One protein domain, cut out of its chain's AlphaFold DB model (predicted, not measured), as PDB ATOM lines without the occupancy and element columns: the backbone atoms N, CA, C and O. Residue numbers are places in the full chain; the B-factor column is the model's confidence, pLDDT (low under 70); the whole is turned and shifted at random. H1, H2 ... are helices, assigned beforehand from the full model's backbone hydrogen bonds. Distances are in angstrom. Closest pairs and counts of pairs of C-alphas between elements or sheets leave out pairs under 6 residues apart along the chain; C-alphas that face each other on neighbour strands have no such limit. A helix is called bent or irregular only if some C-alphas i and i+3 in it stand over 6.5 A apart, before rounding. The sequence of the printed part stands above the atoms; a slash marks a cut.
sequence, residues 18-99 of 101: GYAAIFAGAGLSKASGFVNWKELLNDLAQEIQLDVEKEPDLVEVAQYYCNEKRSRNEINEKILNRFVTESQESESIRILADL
ATOM      1  N   GLY A  18     -29.165  36.767 -32.397       95.38
ATOM      2  CA  GLY A  18     -27.740  37.113 -32.461       95.38
ATOM      3  C   GLY A  18     -27.270  38.179 -31.466       95.38
ATOM      4  O   GLY A  18     -26.297  38.876 -31.741       95.38
ATOM      5  N   TYR A  19     -27.954  38.343 -30.329       95.81
ATOM      6  CA  TYR A  19     -27.530  39.263 -29.255       95.81
ATOM      7  C   TYR A  19     -27.424  38.593 -27.881       95.81
ATOM      8  O   TYR A  19     -27.333  39.274 -26.855       95.81
ATOM      9  N   ALA A  20     -27.459  37.261 -27.831       96.31
ATOM     10  CA  ALA A  20     -27.116  36.543 -26.615       96.31
ATOM     11  C   ALA A  20     -25.641  36.775 -26.261       96.31
ATOM     12  O   ALA A  20     -24.786  36.914 -27.123       96.31
ATOM     13  N   ALA A  21     -25.354  36.802 -24.965       95.25
ATOM     14  CA  ALA A  21     -23.998  36.781 -24.443       95.25
ATOM     15  C   ALA A  21     -23.961  35.888 -23.202       95.25
ATOM     16  O   ALA A  21     -24.989  35.659 -22.547       95.25
ATOM     17  N   ILE A  22     -22.773  35.387 -22.876       92.56
ATOM     18  CA  ILE A  22     -22.520  34.586 -21.677       92.56
ATOM     19  C   ILE A  22     -21.437  35.265 -20.861       92.56
ATOM     20  O   ILE A  22     -20.365  35.587 -21.363       92.56
ATOM     21  N   PHE A  23     -21.711  35.424 -19.571       92.62
ATOM     22  CA  PHE A  23     -20.696  35.762 -18.589       92.62
ATOM     23  C   PHE A  23     -20.346  34.493 -17.806       92.62
ATOM     24  O   PHE A  23     -21.133  34.028 -16.981       92.62
ATOM     25  N   ALA A  24     -19.185  33.904 -18.094       87.88
ATOM     26  CA  ALA A  24     -18.734  32.659 -17.480       87.88
ATOM     27  C   ALA A  24     -17.715  32.925 -16.364       87.88
ATOM     28  O   ALA A  24     -16.707  33.593 -16.572       87.88
ATOM     29  N   GLY A  25     -17.970  32.370 -15.179       83.19
ATOM     30  CA  GLY A  25     -16.997  32.327 -14.086       83.19
ATOM     31  C   GLY A  25     -16.258  30.988 -14.019       83.19
ATOM     32  O   GLY A  25     -16.607  30.035 -14.715       83.19
ATOM     33  N   ALA A  26     -15.303  30.878 -13.091       77.50
ATOM     34  CA  ALA A  26     -14.501  29.666 -12.863       77.50
ATOM     35  C   ALA A  26     -15.328  28.394 -12.561       77.50
ATOM     36  O   ALA A  26     -14.847  27.276 -12.728       77.50
ATOM     37  N   GLY A  27     -16.591  28.545 -12.143       79.06
ATOM     38  CA  GLY A  27     -17.509  27.421 -11.953       79.06
ATOM     39  C   GLY A  27     -17.822  26.651 -13.243       79.06
ATOM     40  O   GLY A  27     -18.011  25.440 -13.177       79.06
ATOM     41  N   LEU A  28     -17.810  27.312 -14.409       82.75
ATOM     42  CA  LEU A  28     -18.061  26.660 -15.703       82.75
ATOM     43  C   LEU A  28     -16.974  25.626 -16.043       82.75
ATOM     44  O   LEU A  28     -17.257  24.587 -16.635       82.75
ATOM     45  N   SER A  29     -15.737  25.898 -15.627       77.88
ATOM     46  CA  SER A  29     -14.568  25.054 -15.867       77.88
ATOM     47  C   SER A  29     -14.338  23.990 -14.790       77.88
ATOM     48  O   SER A  29     -13.444  23.163 -14.948       77.88
ATOM     49  N   LYS A  30     -15.131  23.953 -13.706       75.38
ATOM     50  CA  LYS A  30     -14.901  22.997 -12.605       75.38
ATOM     51  C   LYS A  30     -14.978  21.537 -13.068       75.38
ATOM     52  O   LYS A  30     -14.142  20.718 -12.703       75.38
ATOM     53  N   ALA A  31     -15.955  21.225 -13.921       73.25
ATOM     54  CA  ALA A  31     -16.114  19.890 -14.500       73.25
ATOM     55  C   ALA A  31     -14.972  19.505 -15.462       73.25
ATOM     56  O   ALA A  31     -14.753  18.325 -15.699       73.25
ATOM     57  N   SER A  32     -14.216  20.485 -15.965       73.44
ATOM     58  CA  SER A  32     -13.043  20.280 -16.825       73.44
ATOM     59  C   SER A  32     -11.752  20.003 -16.047       73.44
ATOM     60  O   SER A  32     -10.675  20.025 -16.636       73.44
ATOM     61  N   GLY A  33     -11.829  19.765 -14.733       68.94
ATOM     62  CA  GLY A  33     -10.667  19.487 -13.882       68.94
ATOM     63  C   GLY A  33     -10.018  20.729 -13.261       68.94
ATOM     64  O   GLY A  33      -9.051  20.602 -12.508       68.94
ATOM     65  N   PHE A  34     -10.561  21.923 -13.516       71.50
ATOM     66  CA  PHE A  34     -10.136  23.139 -12.827       71.50
ATOM     67  C   PHE A  34     -10.742  23.194 -11.419       71.50
ATOM     68  O   PHE A  34     -11.870  22.766 -11.186       71.50
ATOM     69  N   VAL A  35      -9.987  23.726 -10.464       70.81
ATOM     70  CA  VAL A  35     -10.426  23.829  -9.063       70.81
ATOM     71  C   VAL A  35     -11.104  25.154  -8.778       70.81
ATOM     72  O   VAL A  35     -10.864  26.155  -9.455       70.81
ATOM     73  N   ASN A  36     -11.932  25.175  -7.739       76.38
ATOM     74  CA  ASN A  36     -12.409  26.434  -7.176       76.38
ATOM     75  C   ASN A  36     -11.363  27.056  -6.221       76.38
ATOM     76  O   ASN A  36     -10.361  26.438  -5.865       76.38
ATOM     77  N   TRP A  37     -11.599  28.301  -5.794       82.81
ATOM     78  CA  TRP A  37     -10.675  29.040  -4.923       82.81
ATOM     79  C   TRP A  37     -10.435  28.380  -3.557       82.81
ATOM     80  O   TRP A  37      -9.330  28.483  -3.033       82.81
ATOM     81  N   LYS A  38     -11.433  27.682  -2.997       85.50
ATOM     82  CA  LYS A  38     -11.282  26.947  -1.729       85.50
ATOM     83  C   LYS A  38     -10.290  25.800  -1.874       85.50
ATOM     84  O   LYS A  38      -9.334  25.708  -1.115       85.50
ATOM     85  N   GLU A  39     -10.487  24.973  -2.896       83.25
ATOM     86  CA  GLU A  39      -9.607  23.852  -3.229       83.25
ATOM     87  C   GLU A  39      -8.177  24.332  -3.537       83.25
ATOM     88  O   GLU A  39      -7.218  23.689  -3.125       83.25
ATOM     89  N   LEU A  40      -8.019  25.483  -4.208       85.12
ATOM     90  CA  LEU A  40      -6.707  26.084  -4.482       85.12
ATOM     91  C   LEU A  40      -5.968  26.508  -3.202       85.12
ATOM     92  O   LEU A  40      -4.756  26.318  -3.094       85.12
ATOM     93  N   LEU A  41      -6.683  27.128  -2.261       89.50
ATOM     94  CA  LEU A  41      -6.099  27.682  -1.039       89.50
ATOM     95  C   LEU A  41      -5.985  26.666   0.095       89.50
ATOM     96  O   LEU A  41      -5.288  26.953   1.058       89.50
ATOM     97  N   ASN A  42      -6.627  25.500  -0.003       89.75
ATOM     98  CA  ASN A  42      -6.649  24.510   1.071       89.75
ATOM     99  C   ASN A  42      -5.240  24.121   1.545       89.75
ATOM    100  O   ASN A  42      -4.958  24.182   2.737       89.75
ATOM    101  N   ASP A  43      -4.335  23.802   0.617       88.00
ATOM    102  CA  ASP A  43      -2.954  23.450   0.965       88.00
ATOM    103  C   ASP A  43      -2.227  24.617   1.655       88.00
ATOM    104  O   ASP A  43      -1.528  24.426   2.646       88.00
ATOM    105  N   LEU A  44      -2.425  25.839   1.146       90.50
ATOM    106  CA  LEU A  44      -1.797  27.049   1.682       90.50
ATOM    107  C   LEU A  44      -2.320  27.359   3.091       90.50
ATOM    108  O   LEU A  44      -1.545  27.697   3.979       90.50
ATOM    109  N   ALA A  45      -3.626  27.205   3.310       91.75
ATOM    110  CA  ALA A  45      -4.259  27.374   4.612       91.75
ATOM    111  C   ALA A  45      -3.717  26.359   5.628       91.75
ATOM    112  O   ALA A  45      -3.350  26.741   6.737       91.75
ATOM    113  N   GLN A  46      -3.580  25.088   5.235       91.44
ATOM    114  CA  GLN A  46      -3.040  24.044   6.107       91.44
ATOM    115  C   GLN A  46      -1.592  24.321   6.535       91.44
ATOM    116  O   GLN A  46      -1.242  24.086   7.692       91.44
ATOM    117  N   GLU A  47      -0.762  24.869   5.644       90.81
ATOM    118  CA  GLU A  47       0.619  25.251   5.965       90.81
ATOM    119  C   GLU A  47       0.717  26.345   7.041       90.81
ATOM    120  O   GLU A  47       1.677  26.362   7.812       90.81
ATOM    121  N   ILE A  48      -0.283  27.227   7.128       92.06
ATOM    122  CA  ILE A  48      -0.397  28.267   8.165       92.06
ATOM    123  C   ILE A  48      -1.372  27.877   9.287       92.06
ATOM    124  O   ILE A  48      -1.820  28.732  10.046       92.06
ATOM    125  N   GLN A  49      -1.681  26.579   9.413       92.62
ATOM    126  CA  GLN A  49      -2.539  25.995  10.454       92.62
ATOM    127  C   GLN A  49      -3.985  26.527  10.473       92.62
ATOM    128  O   GLN A  49      -4.655  26.478  11.506       92.62
ATOM    129  N   LEU A  50      -4.482  26.991   9.326       92.62
ATOM    130  CA  LEU A  50      -5.877  27.368   9.116       92.62
ATOM    131  C   LEU A  50      -6.658  26.266   8.395       92.62
ATOM    132  O   LEU A  50      -6.108  25.441   7.665       92.62
ATOM    133  N   ASP A  51      -7.974  26.283   8.592       90.69
ATOM    134  CA  ASP A  51      -8.918  25.398   7.917       90.69
ATOM    135  C   ASP A  51      -9.800  26.231   6.985       90.69
ATOM    136  O   ASP A  51     -10.708  26.925   7.438       90.69
ATOM    137  N   VAL A  52      -9.549  26.137   5.677       89.56
ATOM    138  CA  VAL A  52     -10.232  26.939   4.648       89.56
ATOM    139  C   VAL A  52     -11.757  26.766   4.648       89.56
ATOM    140  O   VAL A  52     -12.474  27.636   4.156       89.56
ATOM    141  N   GLU A  53     -12.283  25.666   5.198       89.12
ATOM    142  CA  GLU A  53     -13.731  25.453   5.308       89.12
ATOM    143  C   GLU A  53     -14.364  26.214   6.474       89.12
ATOM    144  O   GLU A  53     -15.573  26.458   6.462       89.12
ATOM    145  N   LYS A  54     -13.559  26.613   7.464       90.75
ATOM    146  CA  LYS A  54     -13.988  27.459   8.582       90.75
ATOM    147  C   LYS A  54     -13.832  28.949   8.287       90.75
ATOM    148  O   LYS A  54     -14.499  29.750   8.941       90.75
ATOM    149  N   GLU A  55     -13.007  29.309   7.306       88.56
ATOM    150  CA  GLU A  55     -12.725  30.705   6.990       88.56
ATOM    151  C   GLU A  55     -13.756  31.311   6.017       88.56
ATOM    152  O   GLU A  55     -13.991  30.770   4.930       88.56
ATOM    153  N   PRO A  56     -14.379  32.452   6.369       85.75
ATOM    154  CA  PRO A  56     -15.389  33.093   5.531       85.75
ATOM    155  C   PRO A  56     -14.785  33.877   4.358       85.75
ATOM    156  O   PRO A  56     -15.454  34.032   3.333       85.75
ATOM    157  N   ASP A  57     -13.545  34.361   4.492       91.38
ATOM    158  CA  ASP A  57     -12.864  35.180   3.488       91.38
ATOM    159  C   ASP A  57     -11.537  34.551   3.038       91.38
ATOM    160  O   ASP A  57     -10.508  34.579   3.711       91.38
ATOM    161  N   LEU A  58     -11.560  34.012   1.824       89.81
ATOM    162  CA  LEU A  58     -10.405  33.401   1.175       89.81
ATOM    163  C   LEU A  58      -9.313  34.407   0.788       89.81
ATOM    164  O   LEU A  58      -8.143  34.037   0.673       89.81
ATOM    165  N   VAL A  59      -9.677  35.672   0.564       91.44
ATOM    166  CA  VAL A  59      -8.712  36.736   0.260       91.44
ATOM    167  C   VAL A  59      -7.884  37.039   1.501       91.44
ATOM    168  O   VAL A  59      -6.666  37.192   1.397       91.44
ATOM    169  N   GLU A  60      -8.523  37.057   2.671       92.62
ATOM    170  CA  GLU A  60      -7.838  37.231   3.949       92.62
ATOM    171  C   GLU A  60      -6.879  36.071   4.231       92.62
ATOM    172  O   GLU A  60      -5.717  36.318   4.548       92.62
ATOM    173  N   VAL A  61      -7.297  34.821   3.994       92.75
ATOM    174  CA  VAL A  61      -6.415  33.643   4.108       92.75
ATOM    175  C   VAL A  61      -5.180  33.781   3.213       92.75
ATOM    176  O   VAL A  61      -4.053  33.573   3.666       92.75
ATOM    177  N   ALA A  62      -5.358  34.182   1.951       92.00
ATOM    178  CA  ALA A  62      -4.242  34.378   1.027       92.00
ATOM    179  C   ALA A  62      -3.310  35.523   1.464       92.00
ATOM    180  O   ALA A  62      -2.089  35.427   1.310       92.00
ATOM    181  N   GLN A  63      -3.862  36.608   2.014       92.62
ATOM    182  CA  GLN A  63      -3.066  37.716   2.539       92.62
ATOM    183  C   GLN A  63      -2.308  37.317   3.809       92.62
ATOM    184  O   GLN A  63      -1.137  37.667   3.954       92.62
ATOM    185  N   TYR A  64      -2.945  36.563   4.703       93.62
ATOM    186  CA  TYR A  64      -2.311  36.035   5.902       93.62
ATOM    187  C   TYR A  64      -1.150  35.105   5.530       93.62
ATOM    188  O   TYR A  64      -0.035  35.295   6.011       93.62
ATOM    189  N   TYR A  65      -1.352  34.217   4.551       93.50
ATOM    190  CA  TYR A  65      -0.280  33.399   3.984       93.50
ATOM    191  C   TYR A  65       0.892  34.236   3.449       93.50
ATOM    192  O   TYR A  65       2.053  33.959   3.760       93.50
ATOM    193  N   CYS A  66       0.605  35.292   2.672       93.81
ATOM    194  CA  CYS A  66       1.637  36.203   2.160       93.81
ATOM    195  C   CYS A  66       2.451  36.842   3.291       93.81
ATOM    196  O   CYS A  66       3.656  37.042   3.139       93.81
ATOM    197  N   ASN A  67       1.796  37.183   4.403       93.81
ATOM    198  CA  ASN A  67       2.436  37.806   5.555       93.81
ATOM    199  C   ASN A  67       3.348  36.811   6.289       93.81
ATOM    200  O   ASN A  67       4.502  37.146   6.562       93.81
ATOM    201  N   GLU A  68       2.868  35.589   6.538       93.44
ATOM    202  CA  GLU A  68       3.633  34.523   7.203       93.44
ATOM    203  C   GLU A  68       4.862  34.106   6.382       93.44
ATOM    204  O   GLU A  68       5.979  34.041   6.900       93.44
ATOM    205  N   LYS A  69       4.697  33.902   5.068       91.44
ATOM    206  CA  LYS A  69       5.802  33.527   4.166       91.44
ATOM    207  C   LYS A  69       6.638  34.715   3.679       91.44
ATOM    208  O   LYS A  69       7.658  34.514   3.020       91.44
ATOM    209  N   ARG A  70       6.218  35.955   3.970       91.56
ATOM    210  CA  ARG A  70       6.808  37.215   3.465       91.56
ATOM    211  C   ARG A  70       6.992  37.245   1.940       91.56
ATOM    212  O   ARG A  70       7.911  37.885   1.430       91.56
ATOM    213  N   SER A  71       6.145  36.527   1.207       90.62
ATOM    214  CA  SER A  71       6.238  36.365  -0.244       90.62
ATOM    215  C   SER A  71       4.906  35.904  -0.830       90.62
ATOM    216  O   SER A  71       4.133  35.208  -0.179       90.62
ATOM    217  N   ARG A  72       4.665  36.260  -2.096       90.44
ATOM    218  CA  ARG A  72       3.518  35.793  -2.892       90.44
ATOM    219  C   ARG A  72       3.902  34.687  -3.886       90.44
ATOM    220  O   ARG A  72       3.047  34.196  -4.618       90.44
ATOM    221  N   ASN A  73       5.176  34.300  -3.940       91.44
ATOM    222  CA  ASN A  73       5.683  33.409  -4.987       91.44
ATOM    223  C   ASN A  73       4.953  32.061  -4.997       91.44
ATOM    224  O   ASN A  73       4.445  31.672  -6.039       91.44
ATOM    225  N   GLU A  74       4.799  31.416  -3.840       88.75
ATOM    226  CA  GLU A  74       4.142  30.103  -3.736       88.75
ATOM    227  C   GLU A  74       2.654  30.150  -4.124       88.75
ATOM    228  O   GLU A  74       2.153  29.239  -4.782       88.75
ATOM    229  N   ILE A  75       1.949  31.241  -3.796       88.50
ATOM    230  CA  ILE A  75       0.564  31.457  -4.245       88.50
ATOM    231  C   ILE A  75       0.516  31.546  -5.771       88.50
ATOM    232  O   ILE A  75      -0.309  30.892  -6.406       88.50
ATOM    233  N   ASN A  76       1.404  32.343  -6.367       89.00
ATOM    234  CA  ASN A  76       1.457  32.508  -7.816       89.00
ATOM    235  C   ASN A  76       1.834  31.195  -8.518       89.00
ATOM    236  O   ASN A  76       1.227  30.855  -9.530       89.00
ATOM    237  N   GLU A  77       2.785  30.433  -7.975       88.12
ATOM    238  CA  GLU A  77       3.165  29.120  -8.501       88.12
ATOM    239  C   GLU A  77       2.007  28.124  -8.428       88.12
ATOM    240  O   GLU A  77       1.718  27.468  -9.427       88.12
ATOM    241  N   LYS A  78       1.284  28.040  -7.301       84.88
ATOM    242  CA  LYS A  78       0.093  27.179  -7.199       84.88
ATOM    243  C   LYS A  78      -0.994  27.580  -8.196       84.88
ATOM    244  O   LYS A  78      -1.576  26.699  -8.826       84.88
ATOM    245  N   ILE A  79      -1.240  28.881  -8.372       83.62
ATOM    246  CA  ILE A  79      -2.169  29.400  -9.385       83.62
ATOM    247  C   ILE A  79      -1.746  28.905 -10.773       83.62
ATOM    248  O   ILE A  79      -2.524  28.235 -11.447       83.62
ATOM    249  N   LEU A  80      -0.505  29.182 -11.184       82.62
ATOM    250  CA  LEU A  80      -0.004  28.839 -12.517       82.62
ATOM    251  C   LEU A  80      -0.026  27.329 -12.764       82.62
ATOM    252  O   LEU A  80      -0.600  26.882 -13.752       82.62
ATOM    253  N   ASN A  81       0.523  26.537 -11.843       81.38
ATOM    254  CA  ASN A  81       0.617  25.085 -11.992       81.38
ATOM    255  C   ASN A  81      -0.756  24.422 -12.116       81.38
ATOM    256  O   ASN A  81      -0.895  23.419 -12.812       81.38
ATOM    257  N   ARG A  82      -1.791  24.983 -11.482       74.06
ATOM    258  CA  ARG A  82      -3.140  24.419 -11.544       74.06
ATOM    259  C   ARG A  82      -3.870  24.738 -12.849       74.06
ATOM    260  O   ARG A  82      -4.689  23.931 -13.286       74.06
ATOM    261  N   PHE A  83      -3.543  25.857 -13.498       68.06
ATOM    262  CA  PHE A  83      -4.064  26.201 -14.826       68.06
ATOM    263  C   PHE A  83      -3.356  25.473 -15.978       68.06
ATOM    264  O   PHE A  83      -3.887  25.449 -17.083       68.06
ATOM    265  N   VAL A  84      -2.193  24.863 -15.729       63.06
ATOM    266  CA  VAL A  84      -1.400  24.135 -16.741       63.06
ATOM    267  C   VAL A  84      -1.832  22.661 -16.889       63.06
ATOM    268  O   VAL A  84      -1.355  21.959 -17.777       63.06
ATOM    269  N   THR A  85      -2.762  22.172 -16.064       62.88
ATOM    270  CA  THR A  85      -3.266  20.786 -16.136       62.88
ATOM    271  C   THR A  85      -4.094  20.530 -17.406       62.88
ATOM    272  O   THR A  85      -4.846  21.404 -17.833       62.88
ATOM    273  N   GLU A  86      -4.002  19.324 -17.989       59.97
ATOM    274  CA  GLU A  86      -4.832  18.913 -19.136       59.97
ATOM    275  C   GLU A  86      -6.326  19.069 -18.808       59.97
ATOM    276  O   GLU A  86      -6.850  18.438 -17.886       59.97
ATOM    277  N   SER A  87      -7.013  19.937 -19.554       67.50
ATOM    278  CA  SER A  87      -8.440  20.183 -19.377       67.50
ATOM    279  C   SER A  87      -9.252  18.997 -19.881       67.50
ATOM    280  O   SER A  87      -9.097  18.584 -21.032       67.50
ATOM    281  N   GLN A  88     -10.172  18.501 -19.061       72.44
ATOM    282  CA  GLN A  88     -11.163  17.529 -19.507       72.44
ATOM    283  C   GLN A  88     -12.299  18.223 -20.262       72.44
ATOM    284  O   GLN A  88     -12.669  19.365 -19.970       72.44
ATOM    285  N   GLU A  89     -12.870  17.528 -21.240       72.50
ATOM    286  CA  GLU A  89     -14.016  18.031 -21.988       72.50
ATOM    287  C   GLU A  89     -15.213  18.233 -21.041       72.50
ATOM    288  O   GLU A  89     -15.623  17.319 -20.328       72.50
ATOM    289  N   SER A  90     -15.765  19.450 -21.007       82.81
ATOM    290  CA  SER A  90     -16.970  19.771 -20.232       82.81
ATOM    291  C   SER A  90     -18.167  19.826 -21.163       82.81
ATOM    292  O   SER A  90     -18.182  20.597 -22.123       82.81
ATOM    293  N   GLU A  91     -19.209  19.057 -20.841       86.81
ATOM    294  CA  GLU A  91     -20.470  19.061 -21.584       86.81
ATOM    295  C   GLU A  91     -21.073  20.469 -21.682       86.81
ATOM    296  O   GLU A  91     -21.605  20.841 -22.724       86.81
ATOM    297  N   SER A  92     -20.927  21.286 -20.633       88.12
ATOM    298  CA  SER A  92     -21.398  22.673 -20.654       88.12
ATOM    299  C   SER A  92     -20.643  23.500 -21.691       88.12
ATOM    300  O   SER A  92     -21.269  24.208 -22.470       88.12
ATOM    301  N   ILE A  93     -19.313  23.387 -21.744       88.12
ATOM    302  CA  ILE A  93     -18.496  24.118 -22.725       88.12
ATOM    303  C   ILE A  93     -18.817  23.644 -24.145       88.12
ATOM    304  O   ILE A  93     -18.989  24.479 -25.029       88.12
ATOM    305  N   ARG A  94     -18.973  22.330 -24.350       91.00
ATOM    306  CA  ARG A  94     -19.352  21.748 -25.645       91.00
ATOM    307  C   ARG A  94     -20.699  22.284 -26.136       91.00
ATOM    308  O   ARG A  94     -20.780  22.788 -27.246       91.00
ATOM    309  N   ILE A  95     -21.731  22.246 -25.290       91.62
ATOM    310  CA  ILE A  95     -23.059  22.775 -25.636       91.62
ATOM    311  C   ILE A  95     -22.978  24.262 -25.979       91.62
ATOM    312  O   ILE A  95     -23.594  24.693 -26.944       91.62
ATOM    313  N   LEU A  96     -22.235  25.052 -25.199       91.50
ATOM    314  CA  LEU A  96     -22.102  26.484 -25.457       91.50
ATOM    315  C   LEU A  96     -21.370  26.779 -26.770       91.50
ATOM    316  O   LEU A  96     -21.766  27.705 -27.467       91.50
ATOM    317  N   ALA A  97     -20.353  25.988 -27.116       91.19
ATOM    318  CA  ALA A  97     -19.621  26.114 -28.376       91.19
ATOM    319  C   ALA A  97     -20.475  25.755 -29.607       91.19
ATOM    320  O   ALA A  97     -20.235  26.286 -30.689       91.19
ATOM    321  N   ASP A  98     -21.479  24.888 -29.440       92.62
ATOM    322  CA  ASP A  98     -22.415  24.504 -30.504       92.62
ATOM    323  C   ASP A  98     -23.526  25.551 -30.738       92.62
ATOM    324  O   ASP A  98     -24.245  25.488 -31.741       92.62
ATOM    325  N   LEU A  99     -23.712  26.506 -29.819       92.12
ATOM    326  CA  LEU A  99     -24.742  27.541 -29.930       92.12
ATOM    327  C   LEU A  99     -24.205  28.779 -30.671       92.12
ATOM    328  O   LEU A  99     -23.056  29.163 -30.472       92.12
TER     329      LEU A  99
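What this domain is: This is residues 18 to 99 of the 101 residues of an uncharacterized protein of [Eubacterium] rectale M104/1 (UniProt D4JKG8). At one end of an elongated, loose shape, three short helices, H1, H2 and H3, make a small cluster with their centres in a triangle, H1 and H2 side by side; the fourth, H4, is set off at the other end. Residues 84 to 90 run out from H3 to H4, and residues 18 to 36, with no named element, run along the length from the H4 end to H1. The printed part has 82 residues with four named helices, H1, H2, H3 and H4 along the chain, and no named strand; the class is all helix, with 42 residues in the helices. The whole is loose, with a radius of gyration of the C-alphas of 15.9 A, and the C-alphas span 50 by 25 by 20 A along their three main axes.

How they stand to each other: The longest helix by residues is H2, residues 58 to 69. It touches H1, residues 37 to 47, with 10 pairs of C-alphas within 8 A; the closest are those of Ala 45 and Val 61, 6.6 A apart. H1 and H2 run the same way at a shallow tilt of 32 degrees. H3, residues 73 to 83, only just touches H1, with 3 pairs of C-alphas within 8 A; the closest are those of Leu 40 and Lys 78, 7.4 A apart. H1 and H3 run opposite ways at a steep tilt of 39 degrees. H2 and H3 are close but not clearly touching, and their closest C-alphas are those of Ala 62 and Ile 75, 7.7 A apart. They run opposite ways at a steep tilt of 47 degrees. H4, residues 91 to 98, is apart from H1, H2 and H3. In H2, H3 and H4 every O i to N i+4 pair is within hydrogen-bond range; in H1 it is 5 of 7.

Where its parts are: H2 measures 16.5 A from C-alpha 58 at (-10.405, 33.401, 1.175) to C-alpha 69. H1 measures 16.1 A and begins with C-alpha 37 at (-10.675, 29.040, -4.923); it is irregular, with C-alphas 40 and 43 lying 7.1 A apart. H3 measures 15.6 A. H4 measures 10.6 A and ends with C-alpha 98 at (-22.415, 24.504, -30.504).

The domain as a whole: The two C-alphas farthest apart are those of Gly 18 and Gln 49, at 51.0 A, while the first and last printed C-alphas, those of Gly 18 and Leu 99, are 10.3 A apart. The printed part has no cut. The link from H2 to H3 is tight, and those from H1 to H2 and from H3 to H4 are short. The mean pLDDT of the printed part is 85.8; residue 33 and residues 83 to 87 are under 70.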